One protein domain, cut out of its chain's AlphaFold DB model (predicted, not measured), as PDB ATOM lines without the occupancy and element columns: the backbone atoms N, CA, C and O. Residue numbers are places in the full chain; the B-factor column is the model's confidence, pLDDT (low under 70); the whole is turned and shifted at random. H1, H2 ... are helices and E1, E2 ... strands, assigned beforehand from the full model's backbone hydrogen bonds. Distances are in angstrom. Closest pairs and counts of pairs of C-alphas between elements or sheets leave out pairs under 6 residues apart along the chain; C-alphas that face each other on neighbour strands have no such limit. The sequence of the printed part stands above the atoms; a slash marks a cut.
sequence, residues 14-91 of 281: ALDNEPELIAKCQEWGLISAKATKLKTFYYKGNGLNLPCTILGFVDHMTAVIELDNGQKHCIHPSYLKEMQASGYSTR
ATOM      1  N   ALA A  14     459.108 462.399 423.663       87.75
ATOM      2  CA  ALA A  14     457.915 462.074 424.429       87.75
ATOM      3  C   ALA A  14     458.300 461.273 425.679       87.75
ATOM      4  O   ALA A  14     459.152 460.386 425.627       87.75
ATOM      5  N   LEU A  15     457.693 461.622 426.809       84.94
ATOM      6  CA  LEU A  15     457.855 460.917 428.074       84.94
ATOM      7  C   LEU A  15     456.576 460.129 428.352       84.94
ATOM      8  O   LEU A  15     455.697 460.600 429.066       84.94
ATOM      9  N   ASP A  16     456.464 458.938 427.766       79.62
ATOM     10  CA  ASP A  16     455.295 458.062 427.947       79.62
ATOM     11  C   ASP A  16     455.300 457.349 429.313       79.62
ATOM     12  O   ASP A  16     454.256 456.945 429.825       79.62
ATOM     13  N   ASN A  17     456.478 457.212 429.933       85.56
ATOM     14  CA  ASN A  17     456.622 456.609 431.252       85.56
ATOM     15  C   ASN A  17     456.415 457.654 432.357       85.56
ATOM     16  O   ASN A  17     457.240 458.549 432.555       85.56
ATOM     17  N   GLU A  18     455.365 457.468 433.159       82.31
ATOM     18  CA  GLU A  18     455.088 458.267 434.361       82.31
ATOM     19  C   GLU A  18     456.307 458.438 435.303       82.31
ATOM     20  O   GLU A  18     456.576 459.576 435.703       82.31
ATOM     21  N   PRO A  19     457.107 457.396 435.636       85.00
ATOM     22  CA  PRO A  19     458.266 457.573 436.516       85.00
ATOM     23  C   PRO A  19     459.390 458.411 435.889       85.00
ATOM     24  O   PRO A  19     460.043 459.177 436.599       85.00
ATOM     25  N   GLU A  20     459.606 458.316 434.574       86.94
ATOM     26  CA  GLU A  20     460.609 459.127 433.871       86.94
ATOM     27  C   GLU A  20     460.173 460.591 433.795       86.94
ATOM     28  O   GLU A  20     460.979 461.499 434.007       86.94
ATOM     29  N   LEU A  21     458.877 460.826 433.577       86.31
ATOM     30  CA  LEU A  21     458.283 462.158 433.588       86.31
ATOM     31  C   LEU A  21     458.446 462.817 434.960       86.31
ATOM     32  O   LEU A  21     458.899 463.961 435.048       86.31
ATOM     33  N   ILE A  22     458.144 462.086 436.035       87.75
ATOM     34  CA  ILE A  22     458.338 462.550 437.412       87.75
ATOM     35  C   ILE A  22     459.812 462.871 437.663       87.75
ATOM     36  O   ILE A  22     460.110 463.976 438.112       87.75
ATOM     37  N   ALA A  23     460.735 461.962 437.337       88.50
ATOM     38  CA  ALA A  23     462.168 462.191 437.516       88.50
ATOM     39  C   ALA A  23     462.639 463.450 436.768       88.50
ATOM     40  O   ALA A  23     463.367 464.275 437.324       88.50
ATOM     41  N   LYS A  24     462.151 463.663 435.541       88.38
ATOM     42  CA  LYS A  24     462.487 464.852 434.755       88.38
ATOM     43  C   LYS A  24     461.899 466.134 435.345       88.38
ATOM     44  O   LYS A  24     462.580 467.155 435.429       88.38
ATOM     45  N   CYS A  25     460.663 466.081 435.835       87.62
ATOM     46  CA  CYS A  25     460.035 467.204 436.529       87.62
ATOM     47  C   CYS A  25     460.728 467.538 437.857       87.62
ATOM     48  O   CYS A  25     460.773 468.710 438.241       87.62
ATOM     49  N   GLN A  26     461.259 466.533 438.562       89.81
ATOM     50  CA  GLN A  26     462.081 466.714 439.760       89.81
ATOM     51  C   GLN A  26     463.421 467.370 439.412       89.81
ATOM     52  O   GLN A  26     463.809 468.327 440.080       89.81
ATOM     53  N   GLU A  27     464.091 466.913 438.348       89.38
ATOM     54  CA  GLU A  27     465.355 467.485 437.851       89.38
ATOM     55  C   GLU A  27     465.199 468.969 437.501       89.38
ATOM     56  O   GLU A  27     465.996 469.810 437.913       89.38
ATOM     57  N   TRP A  28     464.121 469.318 436.803       88.38
ATOM     58  CA  TRP A  28     463.796 470.704 436.477       88.38
ATOM     59  C   TRP A  28     463.254 471.516 437.665       88.38
ATOM     60  O   TRP A  28     463.071 472.735 437.572       88.38
ATOM     61  N   GLY A  29     462.979 470.859 438.793       85.75
ATOM     62  CA  GLY A  29     462.440 471.476 439.997       85.75
ATOM     63  C   GLY A  29     461.024 472.030 439.833       85.75
ATOM     64  O   GLY A  29     460.676 472.970 440.553       85.75
ATOM     65  N   LEU A  30     460.239 471.492 438.894       86.38
ATOM     66  CA  LEU A  30     458.798 471.752 438.755       86.38
ATOM     67  C   LEU A  30     458.014 471.099 439.895       86.38
ATOM     68  O   LEU A  30     457.012 471.641 440.358       86.38
ATOM     69  N   ILE A  31     458.497 469.945 440.353       86.81
ATOM     70  CA  ILE A  31     458.004 469.246 441.537       86.81
ATOM     71  C   ILE A  31     459.143 469.051 442.537       86.81
ATOM     72  O   ILE A  31     460.324 469.125 442.196       86.81
ATOM     73  N   SER A  32     458.784 468.822 443.799       85.12
ATOM     74  CA  SER A  32     459.761 468.479 444.834       85.12
ATOM     75  C   SER A  32     460.419 467.134 444.519       85.12
ATOM     76  O   SER A  32     459.738 466.220 444.065       85.12
ATOM     77  N   ALA A  33     461.703 466.967 444.852       84.06
ATOM     78  CA  ALA A  33     462.447 465.712 444.670       84.06
ATOM     79  C   ALA A  33     461.832 464.499 445.402       84.06
ATOM     80  O   ALA A  33     462.193 463.360 445.140       84.06
ATOM     81  N   LYS A  34     460.908 464.736 446.342       83.38
ATOM     82  CA  LYS A  34     460.176 463.687 447.072       83.38
ATOM     83  C   LYS A  34     458.796 463.378 446.480       83.38
ATOM     84  O   LYS A  34     458.090 462.524 447.006       83.38
ATOM     85  N   ALA A  35     458.365 464.111 445.457       81.44
ATOM     86  CA  ALA A  35     457.036 463.956 444.884       81.44
ATOM     87  C   ALA A  35     456.982 462.711 443.992       81.44
ATOM     88  O   ALA A  35     457.729 462.608 443.026       81.44
ATOM     89  N   THR A  36     456.068 461.796 444.303       78.94
ATOM     90  CA  THR A  36     455.803 460.561 443.544       78.94
ATOM     91  C   THR A  36     454.588 460.669 442.625       78.94
ATOM     92  O   THR A  36     454.221 459.693 441.987       78.94
ATOM     93  N   LYS A  37     453.942 461.840 442.566       79.75
ATOM     94  CA  LYS A  37     452.771 462.098 441.723       79.75
ATOM     95  C   LYS A  37     452.931 463.421 440.993       79.75
ATOM     96  O   LYS A  37     453.395 464.404 441.578       79.75
ATOM     97  N   LEU A  38     452.499 463.445 439.738       81.19
ATOM     98  CA  LEU A  38     452.403 464.669 438.956       81.19
ATOM     99  C   LEU A  38     451.229 465.504 439.461       81.19
ATOM    100  O   LEU A  38     450.121 465.008 439.659       81.19
ATOM    101  N   LYS A  39     451.489 466.790 439.682       82.88
ATOM    102  CA  LYS A  39     450.441 467.776 439.931       82.88
ATOM    103  C   LYS A  39     450.002 468.361 438.589       82.88
ATOM    104  O   LYS A  39     450.827 468.509 437.693       82.88
ATOM    105  N   THR A  40     448.734 468.743 438.463       85.38
ATOM    106  CA  THR A  40     448.263 469.555 437.334       85.38
ATOM    107  C   THR A  40     449.024 470.880 437.298       85.38
ATOM    108  O   THR A  40     449.012 471.630 438.281       85.38
ATOM    109  N   PHE A  41     449.685 471.161 436.176       89.75
ATOM    110  CA  PHE A  41     450.368 472.428 435.952       89.75
ATOM    111  C   PHE A  41     449.410 473.420 435.315       89.75
ATOM    112  O   PHE A  41     448.519 473.051 434.556       89.75
ATOM    113  N   TYR A  42     449.608 474.696 435.615       89.00
ATOM    114  CA  TYR A  42     448.830 475.769 435.012       89.00
ATOM    115  C   TYR A  42     449.752 476.723 434.273       89.00
ATOM    116  O   TYR A  42     450.647 477.315 434.880       89.00
ATOM    117  N   TYR A  43     449.518 476.880 432.978       88.75
ATOM    118  CA  TYR A  43     450.119 477.929 432.182       88.75
ATOM    119  C   TYR A  43     449.354 479.226 432.447       88.75
ATOM    120  O   TYR A  43     448.199 479.379 432.049       88.75
ATOM    121  N   LYS A  44     449.991 480.150 433.169       86.69
ATOM    122  CA  LYS A  44     449.418 481.446 433.551       86.69
ATOM    123  C   LYS A  44     449.912 482.588 432.663       86.69
ATOM    124  O   LYS A  44     450.127 483.696 433.143       86.69
ATOM    125  N   GLY A  45     450.179 482.302 431.396       80.12
ATOM    126  CA  GLY A  45     450.736 483.269 430.465       80.12
ATOM    127  C   GLY A  45     449.692 484.142 429.767       80.12
ATOM    128  O   GLY A  45     448.532 483.757 429.643       80.12
ATOM    129  N   ASN A  46     450.101 485.322 429.297       72.31
ATOM    130  CA  ASN A  46     449.307 486.217 428.445       72.31
ATOM    131  C   ASN A  46     447.910 486.579 429.010       72.31
ATOM    132  O   ASN A  46     446.932 486.712 428.274       72.31
ATOM    133  N   GLY A  47     447.792 486.675 430.341       73.75
ATOM    134  CA  GLY A  47     446.520 486.928 431.038       73.75
ATOM    135  C   GLY A  47     445.546 485.742 431.057       73.75
ATOM    136  O   GLY A  47     444.423 485.882 431.538       73.75
ATOM    137  N   LEU A  48     445.961 484.579 430.558       81.44
ATOM    138  CA  LEU A  48     445.200 483.336 430.564       81.44
ATOM    139  C   LEU A  48     445.665 482.438 431.713       81.44
ATOM    140  O   LEU A  48     446.768 482.579 432.233       81.44
ATOM    141  N   ASN A  49     444.808 481.504 432.118       86.81
ATOM    142  CA  ASN A  49     445.135 480.462 433.085       86.81
ATOM    143  C   ASN A  49     444.626 479.130 432.538       86.81
ATOM    144  O   ASN A  49     443.446 478.809 432.684       86.81
ATOM    145  N   LEU A  50     445.507 478.400 431.861       88.31
ATOM    146  CA  LEU A  50     445.174 477.167 431.158       88.31
ATOM    147  C   LEU A  50     445.807 475.977 431.885       88.31
ATOM    148  O   LEU A  50     447.003 476.023 432.183       88.31
ATOM    149  N   PRO A  51     445.053 474.907 432.187       90.56
ATOM    150  CA  PRO A  51     445.662 473.673 432.659       90.56
ATOM    151  C   PRO A  51     446.541 473.094 431.545       90.56
ATOM    152  O   PRO A  51     446.170 473.116 430.372       90.56
ATOM    153  N   CYS A  52     447.716 472.595 431.914       90.62
ATOM    154  CA  CYS A  52     448.660 472.008 430.979       90.62
ATOM    155  C   CYS A  52     449.305 470.745 431.548       90.62
ATOM    156  O   CYS A  52     449.477 470.590 432.764       90.62
ATOM    157  N   THR A  53     449.676 469.851 430.638       90.12
ATOM    158  CA  THR A  53     450.335 468.581 430.938       90.12
ATOM    159  C   THR A  53     451.676 468.556 430.232       90.12
ATOM    160  O   THR A  53     451.794 468.993 429.096       90.12
ATOM    161  N   ILE A  54     452.718 468.064 430.888       89.88
ATOM    162  CA  ILE A  54     454.033 467.940 430.256       89.88
ATOM    163  C   ILE A  54     454.001 466.692 429.376       89.88
ATOM    164  O   ILE A  54     453.723 465.612 429.879       89.88
ATOM    165  N   LEU A  55     454.270 466.837 428.078       88.75
ATOM    166  CA  LEU A  55     454.377 465.705 427.151       88.75
ATOM    167  C   LEU A  55     455.814 465.200 427.021       88.75
ATOM    168  O   LEU A  55     456.036 464.043 426.675       88.75
ATOM    169  N   GLY A  56     456.797 466.076 427.226       89.38
ATOM    170  CA  GLY A  56     458.179 465.746 426.922       89.38
ATOM    171  C   GLY A  56     459.117 466.941 426.942       89.38
ATOM    172  O   GLY A  56     458.845 467.958 427.581       89.38
ATOM    173  N   PHE A  57     460.228 466.827 426.220       88.62
ATOM    174  CA  PHE A  57     461.189 467.913 426.022       88.62
ATOM    175  C   PHE A  57     461.859 467.849 424.658       88.62
ATOM    176  O   PHE A  57     461.993 466.782 424.070       88.62
ATOM    177  N   VAL A  58     462.302 469.002 424.169       87.06
ATOM    178  CA  VAL A  58     463.160 469.103 422.979       87.06
ATOM    179  C   VAL A  58     464.627 468.988 423.397       87.06
ATOM    180  O   VAL A  58     465.386 468.208 422.835       87.06
ATOM    181  N   ASP A  59     464.993 469.704 424.462       83.56
ATOM    182  CA  ASP A  59     466.348 469.807 425.001       83.56
ATOM    183  C   ASP A  59     466.309 469.812 426.538       83.56
ATOM    184  O   ASP A  59     465.254 469.986 427.150       83.56
ATOM    185  N   HIS A  60     467.471 469.744 427.196       77.69
ATOM    186  CA  HIS A  60     467.568 469.888 428.660       77.69
ATOM    187  C   HIS A  60     466.987 471.209 429.201       77.69
ATOM    188  O   HIS A  60     466.663 471.290 430.386       77.69
ATOM    189  N   MET A  61     466.850 472.226 428.344       82.50
ATOM    190  CA  MET A  61     466.334 473.559 428.670       82.50
ATOM    191  C   MET A  61     464.957 473.850 428.049       82.50
ATOM    192  O   MET A  61     464.458 474.963 428.170       82.50
ATOM    193  N   THR A  62     464.309 472.909 427.362       88.19
ATOM    194  CA  THR A  62     463.033 473.193 426.681       88.19
ATOM    195  C   THR A  62     462.069 472.041 426.863       88.19
ATOM    196  O   THR A  62     462.226 470.989 426.250       88.19
ATOM    197  N   ALA A  63     461.060 472.259 427.700       90.06
ATOM    198  CA  ALA A  63     459.973 471.325 427.922       90.06
ATOM    199  C   ALA A  63     458.871 471.544 426.877       90.06
ATOM    200  O   ALA A  63     458.641 472.658 426.410       90.06
ATOM    201  N   VAL A  64     458.179 470.469 426.524       91.19
ATOM    202  CA  VAL A  64     456.987 470.496 425.680       91.19
ATOM    203  C   VAL A  64     455.790 470.218 426.567       91.19
ATOM    204  O   VAL A  64     455.704 469.158 427.190       91.19
ATOM    205  N   ILE A  65     454.871 471.175 426.612       91.12
ATOM    206  CA  ILE A  65     453.600 471.046 427.317       91.12
ATOM    207  C   ILE A  65     452.446 470.977 426.328       91.12
ATOM    208  O   ILE A  65     452.495 471.570 425.257       91.12
ATOM    209  N   GLU A  66     451.400 470.262 426.697       90.81
ATOM    210  CA  GLU A  66     450.102 470.272 426.045       90.81
ATOM    211  C   GLU A  66     449.159 471.174 426.834       90.81
ATOM    212  O   GLU A  66     449.034 471.035 428.052       90.81
ATOM    213  N   LEU A  67     448.532 472.122 426.144       89.69
ATOM    214  CA  LEU A  67     447.490 472.993 426.685       89.69
ATOM    215  C   LEU A  67     446.119 472.294 426.637       89.69
ATOM    216  O   LEU A  67     445.958 471.264 425.986       89.69
ATOM    217  N   ASP A  68     445.102 472.874 427.277       87.00
ATOM    218  CA  ASP A  68     443.747 472.301 427.383       87.00
ATOM    219  C   ASP A  68     443.086 471.973 426.032       87.00
ATOM    220  O   ASP A  68     442.262 471.066 425.931       87.00
ATOM    221  N   ASN A  69     443.475 472.691 424.980       84.94
ATOM    222  CA  ASN A  69     442.974 472.509 423.622       84.94
ATOM    223  C   ASN A  69     443.731 471.434 422.814       84.94
ATOM    224  O   ASN A  69     443.475 471.299 421.616       84.94
ATOM    225  N   GLY A  70     444.675 470.712 423.430       83.19
ATOM    226  CA  GLY A  70     445.531 469.719 422.775       83.19
ATOM    227  C   GLY A  70     446.689 470.317 421.967       83.19
ATOM    228  O   GLY A  70     447.341 469.606 421.202       83.19
ATOM    229  N   GLN A  71     446.946 471.627 422.078       86.44
ATOM    230  CA  GLN A  71     448.084 472.255 421.403       86.44
ATOM    231  C   GLN A  71     449.368 472.074 422.191       86.44
ATOM    232  O   GLN A  71     449.419 472.312 423.398       86.44
ATOM    233  N   LYS A  72     450.427 471.713 421.467       90.19
ATOM    234  CA  LYS A  72     451.772 471.576 422.012       90.19
ATOM    235  C   LYS A  72     452.455 472.938 422.023       90.19
ATOM    236  O   LYS A  72     452.472 473.637 421.012       90.19
ATOM    237  N   HIS A  73     453.023 473.299 423.161       88.44
ATOM    238  CA  HIS A  73     453.756 474.535 423.372       88.44
ATOM    239  C   HIS A  73     455.119 474.224 423.994       88.44
ATOM    240  O   HIS A  73     455.216 473.538 425.013       88.44
ATOM    241  N   CYS A  74     456.181 474.726 423.374       89.56
ATOM    242  CA  CYS A  74     457.525 474.685 423.929       89.56
ATOM    243  C   CYS A  74     457.724 475.813 424.941       89.56
ATOM    244  O   CYS A  74     457.580 476.984 424.607       89.56
ATOM    245  N   ILE A  75     458.134 475.455 426.153       89.94
ATOM    246  CA  ILE A  75     458.359 476.387 427.255       89.94
ATOM    247  C   ILE A  75     459.614 476.000 428.036       89.94
ATOM    248  O   ILE A  75     459.952 474.824 428.188       89.94
ATOM    249  N   HIS A  76     460.319 476.987 428.576       90.19
ATOM    250  CA  HIS A  76     461.411 476.726 429.495       90.19
ATOM    251  C   HIS A  76     460.857 476.214 430.840       90.19
ATOM    252  O   HIS A  76     459.987 476.861 431.433       90.19
ATOM    253  N   PRO A  77     461.379 475.107 431.399       89.25
ATOM    254  CA  PRO A  77     460.860 474.532 432.640       89.25
ATOM    255  C   PRO A  77     460.884 475.513 433.823       89.25
ATOM    256  O   PRO A  77     459.945 475.559 434.617       89.25
ATOM    257  N   SER A  78     461.923 476.350 433.931       87.69
ATOM    258  CA  SER A  78     461.984 477.383 434.977       87.69
ATOM    259  C   SER A  78     460.859 478.410 434.863       87.69
ATOM    260  O   SER A  78     460.355 478.848 435.891       87.69
ATOM    261  N   TYR A  79     460.428 478.750 433.646       87.38
ATOM    262  CA  TYR A  79     459.337 479.698 433.445       87.38
ATOM    263  C   TYR A  79     457.997 479.086 433.873       87.38
ATOM    264  O   TYR A  79     457.246 479.690 434.639       87.38
ATOM    265  N   LEU A  80     457.753 477.821 433.512       88.81
ATOM    266  CA  LEU A  80     456.579 477.084 433.987       88.81
ATOM    267  C   LEU A  80     456.561 476.939 435.518       88.81
ATOM    268  O   LEU A  80     455.505 477.047 436.144       88.81
ATOM    269  N   LYS A  81     457.730 476.726 436.134       89.44
ATOM    270  CA  LYS A  81     457.893 476.697 437.592       89.44
ATOM    271  C   LYS A  81     457.530 478.038 438.227       89.44
ATOM    272  O   LYS A  81     456.828 478.050 439.238       89.44
ATOM    273  N   GLU A  82     457.971 479.153 437.648       88.06
ATOM    274  CA  GLU A  82     457.585 480.487 438.119       88.06
ATOM    275  C   GLU A  82     456.065 480.681 438.060       88.06
ATOM    276  O   GLU A  82     455.502 481.188 439.027       88.06
ATOM    277  N   MET A  83     455.384 480.188 437.018       88.06
ATOM    278  CA  MET A  83     453.913 480.224 436.914       88.06
ATOM    279  C   MET A  83     453.185 479.460 438.028       88.06
ATOM    280  O   MET A  83     452.055 479.808 438.395       88.06
ATOM    281  N   GLN A  84     453.819 478.429 438.595       88.62
ATOM    282  CA  GLN A  84     453.247 477.675 439.715       88.62
ATOM    283  C   GLN A  84     453.396 478.399 441.058       88.62
ATOM    284  O   GLN A  84     452.686 478.061 442.008       88.62
ATOM    285  N   ALA A  85     454.293 479.383 441.164       85.31
ATOM    286  CA  ALA A  85     454.490 480.129 442.398       85.31
ATOM    287  C   ALA A  85     453.292 481.046 442.687       85.31
ATOM    288  O   ALA A  85     452.722 481.676 441.793       85.31
ATOM    289  N   SER A  86     452.942 481.186 443.966       78.75
ATOM    290  CA  SER A  86     451.814 482.018 444.408       78.75
ATOM    291  C   SER A  86     451.952 483.503 444.029       78.75
ATOM    292  O   SER A  86     450.955 484.214 444.001       78.75
ATOM    293  N   GLY A  87     453.168 483.972 443.716       74.94
ATOM    294  CA  GLY A  87     453.473 485.357 443.331       74.94
ATOM    295  C   GLY A  87     453.625 485.610 441.826       74.94
ATOM    296  O   GLY A  87     454.138 486.657 441.450       74.94
ATOM    297  N   TYR A  88     453.245 484.681 440.945       77.00
ATOM    298  CA  TYR A  88     453.454 484.872 439.504       77.00
ATOM    299  C   TYR A  88     452.683 486.079 438.935       77.00
ATOM    300  O   TYR A  88     453.236 486.902 438.206       77.00
ATOM    301  N   SER A  89     451.413 486.234 439.321       64.69
ATOM    302  CA  SER A  89     450.525 487.274 438.779       64.69
ATOM    303  C   SER A  89     450.937 488.704 439.146       64.69
ATOM    304  O   SER A  89     450.504 489.639 438.481       64.69
ATOM    305  N   THR A  90     451.787 488.898 440.159       60.38
ATOM    306  CA  THR A  90     452.303 490.227 440.528       60.38
ATOM    307  C   THR A  90     453.547 490.634 439.734       60.38
ATOM    308  O   THR A  90     453.862 491.820 439.688       60.38
ATOM    309  N   ARG A  91     454.231 489.702 439.050       58.09
ATOM    310  CA  ARG A  91     455.380 490.016 438.172       58.09
ATOM    311  C   ARG A  91     454.975 490.411 436.750       58.09
ATOM    312  O   ARG A  91     455.680 491.198 436.129       58.09
TER     313      ARG A  91
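AT A GLANCE: This is residues 14 to 91 of the 281 residues of an uncharacterized protein of Paenibacillus polysaccharolyticus (UniProt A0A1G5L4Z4). A strongly twisted sheet of four antiparallel strands makes the core, with the short helix H2 packed beside its strands near E1 and E3. H1 grazes the sheet at E2, and the small helix H3 lies off the sheet just beyond H2. The printed part has 78 residues, with three named helices and four named strands that follow along the chain as H1 E1 E2 E3 E4 H2 H3; the sheet's order is E1 - E2 - E3 - E4, all antiparallel, and the class is mixed, helices and strands. It is compact, with a radius of gyration of the C-alphas of 11.9 A and spans of 32 by 27 by 21 A.

IN THESE COORDINATES: E2, residues 50 to 59, is 23.2 A long and bends by 66 degrees at residue 55. E1 is residues 41 to 43, E3 residues 62 to 67, 15.5 A, and E4 residues 72 to 75. H1, residues 18 to 27, is 14.2 A long and begins at C-alpha 18 (455.088, 458.267, 434.361). H2 is residues 77 to 84, 10.9 A; H3, residues 88 to 91, ends at C-alpha 91 (455.380, 490.016, 438.172).

HOW THE PARTS SIT: The strands form a meander, each the antiparallel neighbour of the one before, in three hairpins. Pairing is staggered: E2 pairs with E1 over residues 50 to 52 (N 43 and O 50, 2.8 A) and with E3 over residues 52 to 59 (N 66 and O 53, 2.7 A). Between the neighbour strands E3 and E4, which are antiparallel, N 63 and O 75 are within hydrogen-bond range at 2.8 A. H2 is on the sheet, over none of its strands, at a height over the sheet of 4.9 A; the closest C-alphas of H2 and E3 are those of Pro 77 and Ala 63, 5.8 A. H1 only grazes the sheet with residues 20 to 25. H2 and H3 are close but not clearly touching, the C-alphas of Glu 82 and Tyr 88 being closest at 6.2 A. In H1 and H2 every O i to N i+4 pair is within hydrogen-bond range; H3 is too short for one.

THE WHOLE: The farthest C-alphas, of Asn 17 and Thr 90, are 35.1 A apart. The printed part has no cut; H1 to E1 is a long link. Residues 89 to 91 are under 70 in pLDDT.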